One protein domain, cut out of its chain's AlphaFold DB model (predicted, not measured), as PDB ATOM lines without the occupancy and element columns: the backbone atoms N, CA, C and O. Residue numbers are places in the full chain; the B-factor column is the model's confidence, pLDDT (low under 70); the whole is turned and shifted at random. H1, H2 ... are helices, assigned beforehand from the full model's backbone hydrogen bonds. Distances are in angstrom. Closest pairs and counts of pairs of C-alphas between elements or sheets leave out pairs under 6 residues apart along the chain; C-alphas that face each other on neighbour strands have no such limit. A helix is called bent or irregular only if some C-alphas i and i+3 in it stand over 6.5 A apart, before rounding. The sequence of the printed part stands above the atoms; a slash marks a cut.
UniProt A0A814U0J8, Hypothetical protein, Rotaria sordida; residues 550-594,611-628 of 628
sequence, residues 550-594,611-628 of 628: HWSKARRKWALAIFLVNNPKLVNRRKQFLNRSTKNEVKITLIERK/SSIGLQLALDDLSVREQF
ATOM      1  N   HIS A 550      31.680  13.715 -24.142       68.56
ATOM      2  CA  HIS A 550      32.658  13.818 -23.070       68.56
ATOM      3  C   HIS A 550      34.009  13.533 -23.706       68.56
ATOM      4  O   HIS A 550      34.207  12.446 -24.256       68.56
ATOM      5  N   TRP A 551      34.887  14.541 -23.766       80.19
ATOM      6  CA  TRP A 551      36.164  14.346 -24.439       80.19
ATOM      7  C   TRP A 551      36.827  13.156 -23.766       80.19
ATOM      8  O   TRP A 551      36.924  13.115 -22.534       80.19
ATOM      9  N   SER A 552      37.228  12.168 -24.567       88.25
ATOM     10  CA  SER A 552      37.879  10.989 -24.020       88.25
ATOM     11  C   SER A 552      39.083  11.449 -23.200       88.25
ATOM     12  O   SER A 552      39.769  12.416 -23.555       88.25
ATOM     13  N   LYS A 553      39.357  10.765 -22.082       90.38
ATOM     14  CA  LYS A 553      40.535  11.066 -21.252       90.38
ATOM     15  C   LYS A 553      41.812  11.117 -22.107       90.38
ATOM     16  O   LYS A 553      42.674  11.954 -21.862       90.38
ATOM     17  N   ALA A 554      41.883  10.284 -23.151       93.38
ATOM     18  CA  ALA A 554      42.956  10.289 -24.139       93.38
ATOM     19  C   ALA A 554      43.086  11.633 -24.877       93.38
ATOM     20  O   ALA A 554      44.183  12.178 -24.934       93.38
ATOM     21  N   ARG A 555      41.989  12.215 -25.381       92.88
ATOM     22  CA  ARG A 555      42.034  13.491 -26.118       92.88
ATOM     23  C   ARG A 555      42.502  14.655 -25.240       92.88
ATOM     24  O   ARG A 555      43.285  15.477 -25.702       92.88
ATOM     25  N   ARG A 556      42.092  14.695 -23.965       92.69
ATOM     26  CA  ARG A 556      42.580  15.703 -23.000       92.69
ATOM     27  C   ARG A 556      44.075  15.553 -22.711       92.69
ATOM     28  O   ARG A 556      44.797  16.545 -22.722       92.69
ATOM     29  N   LYS A 557      44.551  14.317 -22.518       94.44
ATOM     30  CA  LYS A 557      45.985  14.027 -22.334       94.44
ATOM     31  C   LYS A 557      46.811  14.426 -23.558       94.44
ATOM     32  O   LYS A 557      47.871  15.017 -23.394       94.44
ATOM     33  N   TRP A 558      46.311  14.163 -24.764       96.69
ATOM     34  CA  TRP A 558      46.971  14.583 -26.001       96.69
ATOM     35  C   TRP A 558      47.001  16.102 -26.162       96.69
ATOM     36  O   TRP A 558      48.059  16.651 -26.444       96.69
ATOM     37  N   ALA A 559      45.885  16.793 -25.911       95.44
ATOM     38  CA  ALA A 559      45.855  18.255 -25.922       95.44
ATOM     39  C   ALA A 559      46.853  18.850 -24.913       95.44
ATOM     40  O   ALA A 559      47.549  19.813 -25.224       95.44
ATOM     41  N   LEU A 560      46.984  18.232 -23.732       96.06
ATOM     42  CA  LEU A 560      47.982  18.627 -22.740       96.06
ATOM     43  C   LEU A 560      49.410  18.420 -23.231       96.06
ATOM     44  O   LEU A 560      50.240  19.308 -23.066       96.06
ATOM     45  N   ALA A 561      49.697  17.255 -23.809       97.00
ATOM     46  CA  ALA A 561      51.018  16.947 -24.336       97.00
ATOM     47  C   ALA A 561      51.416  17.955 -25.421       97.00
ATOM     48  O   ALA A 561      52.489  18.538 -25.329       97.00
ATOM     49  N   ILE A 562      50.520  18.236 -26.374       97.94
ATOM     50  CA  ILE A 562      50.742  19.232 -27.434       97.94
ATOM     51  C   ILE A 562      50.993  20.622 -26.831       97.94
ATOM     52  O   ILE A 562      51.960  21.287 -27.199       97.94
ATOM     53  N   PHE A 563      50.177  21.048 -25.861       96.81
ATOM     54  CA  PHE A 563      50.358  22.335 -25.186       96.81
ATOM     55  C   PHE A 563      51.715  22.439 -24.473       96.81
ATOM     56  O   PHE A 563      52.390  23.460 -24.585       96.81
ATOM     57  N   LEU A 564      52.142  21.385 -23.769       97.75
ATOM     58  CA  LEU A 564      53.416  21.357 -23.045       97.75
ATOM     59  C   LEU A 564      54.633  21.264 -23.972       97.75
ATOM     60  O   LEU A 564      55.656  21.875 -23.670       97.75
ATOM     61  N   VAL A 565      54.525  20.547 -25.093       97.81
ATOM     62  CA  VAL A 565      55.566  20.497 -26.135       97.81
ATOM     63  C   VAL A 565      55.792  21.890 -26.719       97.81
ATOM     64  O   VAL A 565      56.936  22.318 -26.852       97.81
ATOM     65  N   ASN A 566      54.713  22.633 -26.972       98.00
ATOM     66  CA  ASN A 566      54.796  24.002 -27.481       98.00
ATOM     67  C   ASN A 566      55.247  25.022 -26.419       98.00
ATOM     68  O   ASN A 566      55.666  26.122 -26.766       98.00
ATOM     69  N   ASN A 567      55.185  24.674 -25.127       97.50
ATOM     70  CA  ASN A 567      55.508  25.570 -24.013       97.50
ATOM     71  C   ASN A 567      56.476  24.907 -23.009       97.50
ATOM     72  O   ASN A 567      56.110  24.661 -21.854       97.50
ATOM     73  N   PRO A 568      57.743  24.655 -23.392       97.06
ATOM     74  CA  PRO A 568      58.668  23.837 -22.602       97.06
ATOM     75  C   PRO A 568      58.961  24.410 -21.205       97.06
ATOM     76  O   PRO A 568      59.145  23.660 -20.246       97.06
ATOM     77  N   LYS A 569      58.933  25.741 -21.037       96.56
ATOM     78  CA  LYS A 569      59.123  26.398 -19.729       96.56
ATOM     79  C   LYS A 569      58.041  26.010 -18.709       96.56
ATOM     80  O   LYS A 569      58.321  25.957 -17.509       96.56
ATOM     81  N   LEU A 570      56.822  25.706 -19.167       96.69
ATOM     82  CA  LEU A 570      55.715  25.304 -18.298       96.69
ATOM     83  C   LEU A 570      55.876  23.876 -17.772       96.69
ATOM     84  O   LEU A 570      55.350  23.572 -16.706       96.69
ATOM     85  N   VAL A 571      56.650  23.017 -18.443       97.38
ATOM     86  CA  VAL A 571      56.884  21.630 -18.003       97.38
ATOM     87  C   VAL A 571      57.526  21.601 -16.617       97.38
ATOM     88  O   VAL A 571      57.050  20.901 -15.721       97.38
ATOM     89  N   ASN A 572      58.577  22.399 -16.413       96.50
ATOM     90  CA  ASN A 572      59.270  22.468 -15.127       96.50
ATOM     91  C   ASN A 572      58.385  23.091 -14.042       96.50
ATOM     92  O   ASN A 572      58.323  22.558 -12.934       96.50
ATOM     93  N   ARG A 573      57.645  24.162 -14.366       95.06
ATOM     94  CA  ARG A 573      56.705  24.800 -13.427       95.06
ATOM     95  C   ARG A 573      55.594  23.842 -13.002       95.06
ATOM     96  O   ARG A 573      55.334  23.710 -11.811       95.06
ATOM     97  N   ARG A 574      55.016  23.099 -13.949       95.44
ATOM     98  CA  ARG A 574      53.996  22.079 -13.682       95.44
ATOM     99  C   ARG A 574      54.532  20.967 -12.782       95.44
ATOM    100  O   ARG A 574      53.878  20.616 -11.809       95.44
ATOM    101  N   LYS A 575      55.731  20.433 -13.055       95.19
ATOM    102  CA  LYS A 575      56.369  19.417 -12.192       95.19
ATOM    103  C   LYS A 575      56.587  19.939 -10.769       95.19
ATOM    104  O   LYS A 575      56.278  19.244  -9.806       95.19
ATOM    105  N   GLN A 576      57.084  21.169 -10.632       95.19
ATOM    106  CA  GLN A 576      57.268  21.806  -9.325       95.19
ATOM    107  C   GLN A 576      55.939  22.001  -8.589       95.19
ATOM    108  O   GLN A 576      55.869  21.728  -7.392       95.19
ATOM    109  N   PHE A 577      54.893  22.442  -9.290       93.19
ATOM    110  CA  PHE A 577      53.560  22.623  -8.725       93.19
ATOM    111  C   PHE A 577      52.963  21.297  -8.240       93.19
ATOM    112  O   PHE A 577      52.579  21.198  -7.078       93.19
ATOM    113  N   LEU A 578      52.992  20.250  -9.071       93.19
ATOM    114  CA  LEU A 578      52.519  18.914  -8.696       93.19
ATOM    115  C   LEU A 578      53.260  18.379  -7.464       93.19
ATOM    116  O   LEU A 578      52.621  17.951  -6.508       93.19
ATOM    117  N   ASN A 579      54.590  18.507  -7.425       94.19
ATOM    118  CA  ASN A 579      55.389  18.095  -6.267       94.19
ATOM    119  C   ASN A 579      55.016  18.859  -4.984       94.19
ATOM    120  O   ASN A 579      55.080  18.291  -3.892       94.19
ATOM    121  N   ARG A 580      54.644  20.144  -5.086       91.31
ATOM    122  CA  ARG A 580      54.164  20.938  -3.941       91.31
ATOM    123  C   ARG A 580      52.781  20.479  -3.485       91.31
ATOM    124  O   ARG A 580      52.583  20.306  -2.285       91.31
ATOM    125  N   SER A 581      51.860  20.233  -4.413       86.81
ATOM    126  CA  SER A 581      50.508  19.759  -4.096       86.81
ATOM    127  C   SER A 581      50.528  18.391  -3.417       86.81
ATOM    128  O   SER A 581      49.924  18.240  -2.357       86.81
ATOM    129  N   THR A 582      51.318  17.437  -3.919       89.69
ATOM    130  CA  THR A 582      51.460  16.113  -3.287       89.69
ATOM    131  C   THR A 582      52.046  16.214  -1.875       89.69
ATOM    132  O   THR A 582      51.567  15.554  -0.957       89.69
ATOM    133  N   LYS A 583      53.044  17.083  -1.652       88.06
ATOM    134  CA  LYS A 583      53.584  17.328  -0.300       88.06
ATOM    135  C   LYS A 583      52.533  17.907   0.652       88.06
ATOM    136  O   LYS A 583      52.502  17.525   1.820       88.06
ATOM    137  N   ASN A 584      51.680  18.812   0.169       84.06
ATOM    138  CA  ASN A 584      50.619  19.411   0.976       84.06
ATOM    139  C   ASN A 584      49.530  18.394   1.345       84.06
ATOM    140  O   ASN A 584      49.122  18.358   2.503       84.06
ATOM    141  N   GLU A 585      49.115  17.525   0.420       83.75
ATOM    142  CA  GLU A 585      48.163  16.439   0.706       83.75
ATOM    143  C   GLU A 585      48.704  15.456   1.751       83.75
ATOM    144  O   GLU A 585      48.007  15.101   2.706       83.75
ATOM    145  N   VAL A 586      49.978  15.069   1.638       84.19
ATOM    146  CA  VAL A 586      50.634  14.210   2.636       84.19
ATOM    147  C   VAL A 586      50.687  14.900   4.005       84.19
ATOM    148  O   VAL A 586      50.458  14.268   5.034       84.19
ATOM    149  N   LYS A 587      50.927  16.215   4.053       83.75
ATOM    150  CA  LYS A 587      50.927  16.970   5.315       83.75
ATOM    151  C   LYS A 587      49.534  17.042   5.951       83.75
ATOM    152  O   LYS A 587      49.430  16.872   7.163       83.75
ATOM    153  N   ILE A 588      48.480  17.268   5.162       82.56
ATOM    154  CA  ILE A 588      47.091  17.314   5.657       82.56
ATOM    155  C   ILE A 588      46.682  15.947   6.215       82.56
ATOM    156  O   ILE A 588      46.226  15.866   7.352       82.56
ATOM    157  N   THR A 589      46.947  14.867   5.479       79.94
ATOM    158  CA  THR A 589      46.628  13.498   5.924       79.94
ATOM    159  C   THR A 589      47.415  13.073   7.171       79.94
ATOM    160  O   THR A 589      46.882  12.373   8.034       79.94
ATOM    161  N   LEU A 590      48.664  13.527   7.332       79.81
ATOM    162  CA  LEU A 590      49.441  13.309   8.560       79.81
ATOM    163  C   LEU A 590      48.893  14.098   9.759       79.81
ATOM    164  O   LEU A 590      48.890  13.572  10.872       79.81
ATOM    165  N   ILE A 591      48.415  15.330   9.557       80.31
ATOM    166  CA  ILE A 591      47.771  16.129  10.615       80.31
ATOM    167  C   ILE A 591      46.447  15.484  11.038       80.31
ATOM    168  O   ILE A 591      46.195  15.355  12.236       80.31
ATOM    169  N   GLU A 592      45.641  15.011  10.087       78.81
ATOM    170  CA  GLU A 592      44.403  14.280  10.382       78.81
ATOM    171  C   GLU A 592      44.678  12.983  11.156       78.81
ATOM    172  O   GLU A 592      44.006  12.723  12.151       78.81
ATOM    173  N   ARG A 593      45.718  12.213  10.802       77.12
ATOM    174  CA  ARG A 593      46.125  11.027  11.583       77.12
ATOM    175  C   ARG A 593      46.631  11.369  12.984       77.12
ATOM    176  O   ARG A 593      46.336  10.643  13.927       77.12
ATOM    177  N   LYS A 594      47.384  12.462  13.145       80.94
ATOM    178  CA  LYS A 594      47.910  12.878  14.455       80.94
ATOM    179  C   LYS A 594      46.805  13.391  15.387       80.94
ATOM    180  O   LYS A 594      46.887  13.168  16.591       80.94
ATOM    181  N   SER A 611      33.679  12.607   1.364       39.84
ATOM    182  CA  SER A 611      34.607  13.739   1.217       39.84
ATOM    183  C   SER A 611      35.794  13.416   0.303       39.84
ATOM    184  O   SER A 611      36.187  14.266  -0.494       39.84
ATOM    185  N   SER A 612      36.307  12.179   0.324       38.28
ATOM    186  CA  SER A 612      37.440  11.776  -0.526       38.28
ATOM    187  C   SER A 612      37.067  11.706  -2.016       38.28
ATOM    188  O   SER A 612      37.849  12.121  -2.866       38.28
ATOM    189  N   ILE A 613      35.842  11.278  -2.350       44.75
ATOM    190  CA  ILE A 613      35.351  11.228  -3.741       44.75
ATOM    191  C   ILE A 613      35.072  12.641  -4.280       44.75
ATOM    192  O   ILE A 613      35.352  12.925  -5.445       44.75
ATOM    193  N   GLY A 614      34.579  13.554  -3.433       39.41
ATOM    194  CA  GLY A 614      34.374  14.960  -3.795       39.41
ATOM    195  C   GLY A 614      35.683  15.716  -4.053       39.41
ATOM    196  O   GLY A 614      35.746  16.526  -4.977       39.41
ATOM    197  N   LEU A 615      36.742  15.414  -3.293       38.75
ATOM    198  CA  LEU A 615      38.058  16.031  -3.470       38.75
ATOM    199  C   LEU A 615      38.806  15.463  -4.687       38.75
ATOM    200  O   LEU A 615      39.423  16.226  -5.421       38.75
ATOM    201  N   GLN A 616      38.689  14.157  -4.963       39.94
ATOM    202  CA  GLN A 616      39.271  13.540  -6.162       39.94
ATOM    203  C   GLN A 616      38.622  14.074  -7.452       39.94
ATOM    204  O   GLN A 616      39.319  14.328  -8.430       39.94
ATOM    205  N   LEU A 617      37.302  14.315  -7.445       42.56
ATOM    206  CA  LEU A 617      36.590  14.967  -8.551       42.56
ATOM    207  C   LEU A 617      36.976  16.445  -8.697       42.56
ATOM    208  O   LEU A 617      37.134  16.914  -9.819       42.56
ATOM    209  N   ALA A 618      37.196  17.161  -7.590       40.22
ATOM    210  CA  ALA A 618      37.690  18.536  -7.623       40.22
ATOM    211  C   ALA A 618      39.147  18.632  -8.113       40.22
ATOM    212  O   ALA A 618      39.487  19.602  -8.782       40.22
ATOM    213  N   LEU A 619      39.993  17.637  -7.824       43.53
ATOM    214  CA  LEU A 619      41.379  17.540  -8.297       43.53
ATOM    215  C   LEU A 619      41.469  17.137  -9.777       43.53
ATOM    216  O   LEU A 619      42.288  17.695 -10.508       43.53
ATOM    217  N   ASP A 620      40.586  16.253 -10.249       42.12
ATOM    218  CA  ASP A 620      40.454  15.940 -11.678       42.12
ATOM    219  C   ASP A 620      39.868  17.126 -12.478       42.12
ATOM    220  O   ASP A 620      40.279  17.340 -13.621       42.12
ATOM    221  N   ASP A 621      39.002  17.958 -11.881       39.88
ATOM    222  CA  ASP A 621      38.555  19.243 -12.461       39.88
ATOM    223  C   ASP A 621      39.615  20.358 -12.335       39.88
ATOM    224  O   ASP A 621      39.742  21.212 -13.215       39.88
ATOM    225  N   LEU A 622      40.450  20.349 -11.290       38.50
ATOM    226  CA  LEU A 622      41.591  21.266 -11.145       38.50
ATOM    227  C   LEU A 622      42.725  20.932 -12.128       38.50
ATOM    228  O   LEU A 622      43.400  21.832 -12.617       38.50
ATOM    229  N   SER A 623      42.875  19.665 -12.521       36.88
ATOM    230  CA  SER A 623      43.734  19.260 -13.641       36.88
ATOM    231  C   SER A 623      43.258  19.826 -14.990       36.88
ATOM    232  O   SER A 623      44.062  19.902 -15.923       36.88
ATOM    233  N   VAL A 624      41.976  20.187 -15.117       43.28
ATOM    234  CA  VAL A 624      41.410  20.885 -16.285       43.28
ATOM    235  C   VAL A 624      41.547  22.413 -16.136       43.28
ATOM    236  O   VAL A 624      41.633  23.112 -17.143       43.28
ATOM    237  N   ARG A 625      41.677  22.936 -14.905       40.94
ATOM    238  CA  ARG A 625      41.860  24.374 -14.608       40.94
ATOM    239  C   ARG A 625      43.187  24.992 -15.065       40.94
ATOM    240  O   ARG A 625      43.245  26.210 -15.123       40.94
ATOM    241  N   GLU A 626      44.221  24.218 -15.402       39.47
ATOM    242  CA  GLU A 626      45.551  24.756 -15.779       39.47
ATOM    243  C   GLU A 626      45.932  24.545 -17.261       39.47
ATOM    244  O   GLU A 626      47.112  24.531 -17.614       39.47
ATOM    245  N   GLN A 627      44.952  24.338 -18.150       37.00
ATOM    246  CA  GLN A 627      45.183  24.215 -19.601       37.00
ATOM    247  C   GLN A 627      44.843  25.468 -20.429       37.00
ATOM    248  O   GLN A 627      44.938  25.393 -21.653       37.00
ATOM    249  N   PHE A 628      44.494  26.598 -19.802       38.25
ATOM    250  CA  PHE A 628      44.282  27.879 -20.487       38.25
ATOM    251  C   PHE A 628      44.948  29.040 -19.762       38.25
ATOM    252  O   PHE A 628      44.785  29.118 -18.523       38.25
TER     253      PHE A 628
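Overview. This is residues 550 to 594 and 611 to 628 of the 628 residues of the protein "Hypothetical protein" of Rotaria sordida (UniProt A0A814U0J8). Two helices, H1 and the much longer H2, meet near their ends as a V, and a third helix, H3, lies loosely on the open side of the V, apart from both arms. H2 makes the long axis of the whole, and a short tail, residues 623 to 628, follows H3 toward the side of H1. The printed part has 63 residues with three named helices, in the order H1, H2, H3, and no named strand; the class is all helix, with 53 residues in the helices. The whole is loose, with a radius of gyration of the C-alphas of 14.3 A, and its outline of 44 by 29 by 16 A is flat, but only just.

Along the chain. The printed part begins at His 550, and H1 follows as residues 553 to 566, from C-alpha 553 at (40.535, 11.066, -21.252), with 20.2 A from its first C-alpha to its last. H2 is residues 568 to 594 and 40.1 A long, from C-alpha 568 at (58.668, 23.837, -22.602) to C-alpha 594 at (47.910, 12.878, 14.455). H2 is neither bent nor irregular, but only just: C-alphas 569 and 572 are 6.1 A apart. H3 is residues 611 to 622 and 16.1 A long, ending with C-alpha 622 at (41.591, 21.266, -11.145).

Arrangement. H1 and H2 are close but not clearly touching, with 2 pairs of C-alphas within 8 A. Their closest C-alphas, those of Leu 564 and Val 571, are 6.1 A apart. The two helices run opposite ways at a steep tilt of 53 degrees, and their centres are 21.5 A apart. The link between them is tight, one residue, Asn 567. H3 is apart from H1, and it is also apart from H2. Residues 575 to 594, which belong to H2, stand free, and so do residues 611 to 623, of which 611 to 622 belong to H3. In H1 and H3 every O i to N i+4 pair is within hydrogen-bond range; in H2 it is 21 of 23.

Size, cuts and confidence. The two C-alphas farthest apart, those of Asn 566 and Lys 594, are 43.9 A from each other. Residues 595 to 610 are cut out, and C-alphas 594 and 611 stand 18.8 A apart across this cut, which falls in the link from H2 to H3. Of the links that are printed whole, none is long: the link from H1 to H2 is tight. The printed part ends at Phe 628, the chain's last residue, whose C-alpha is 18.4 A from that of His 550. The mean pLDDT of the printed part is 76.1; the model's confidence is low, under 70, at residue 550 and at residues 611 to 628, and H3 has a mean of 41.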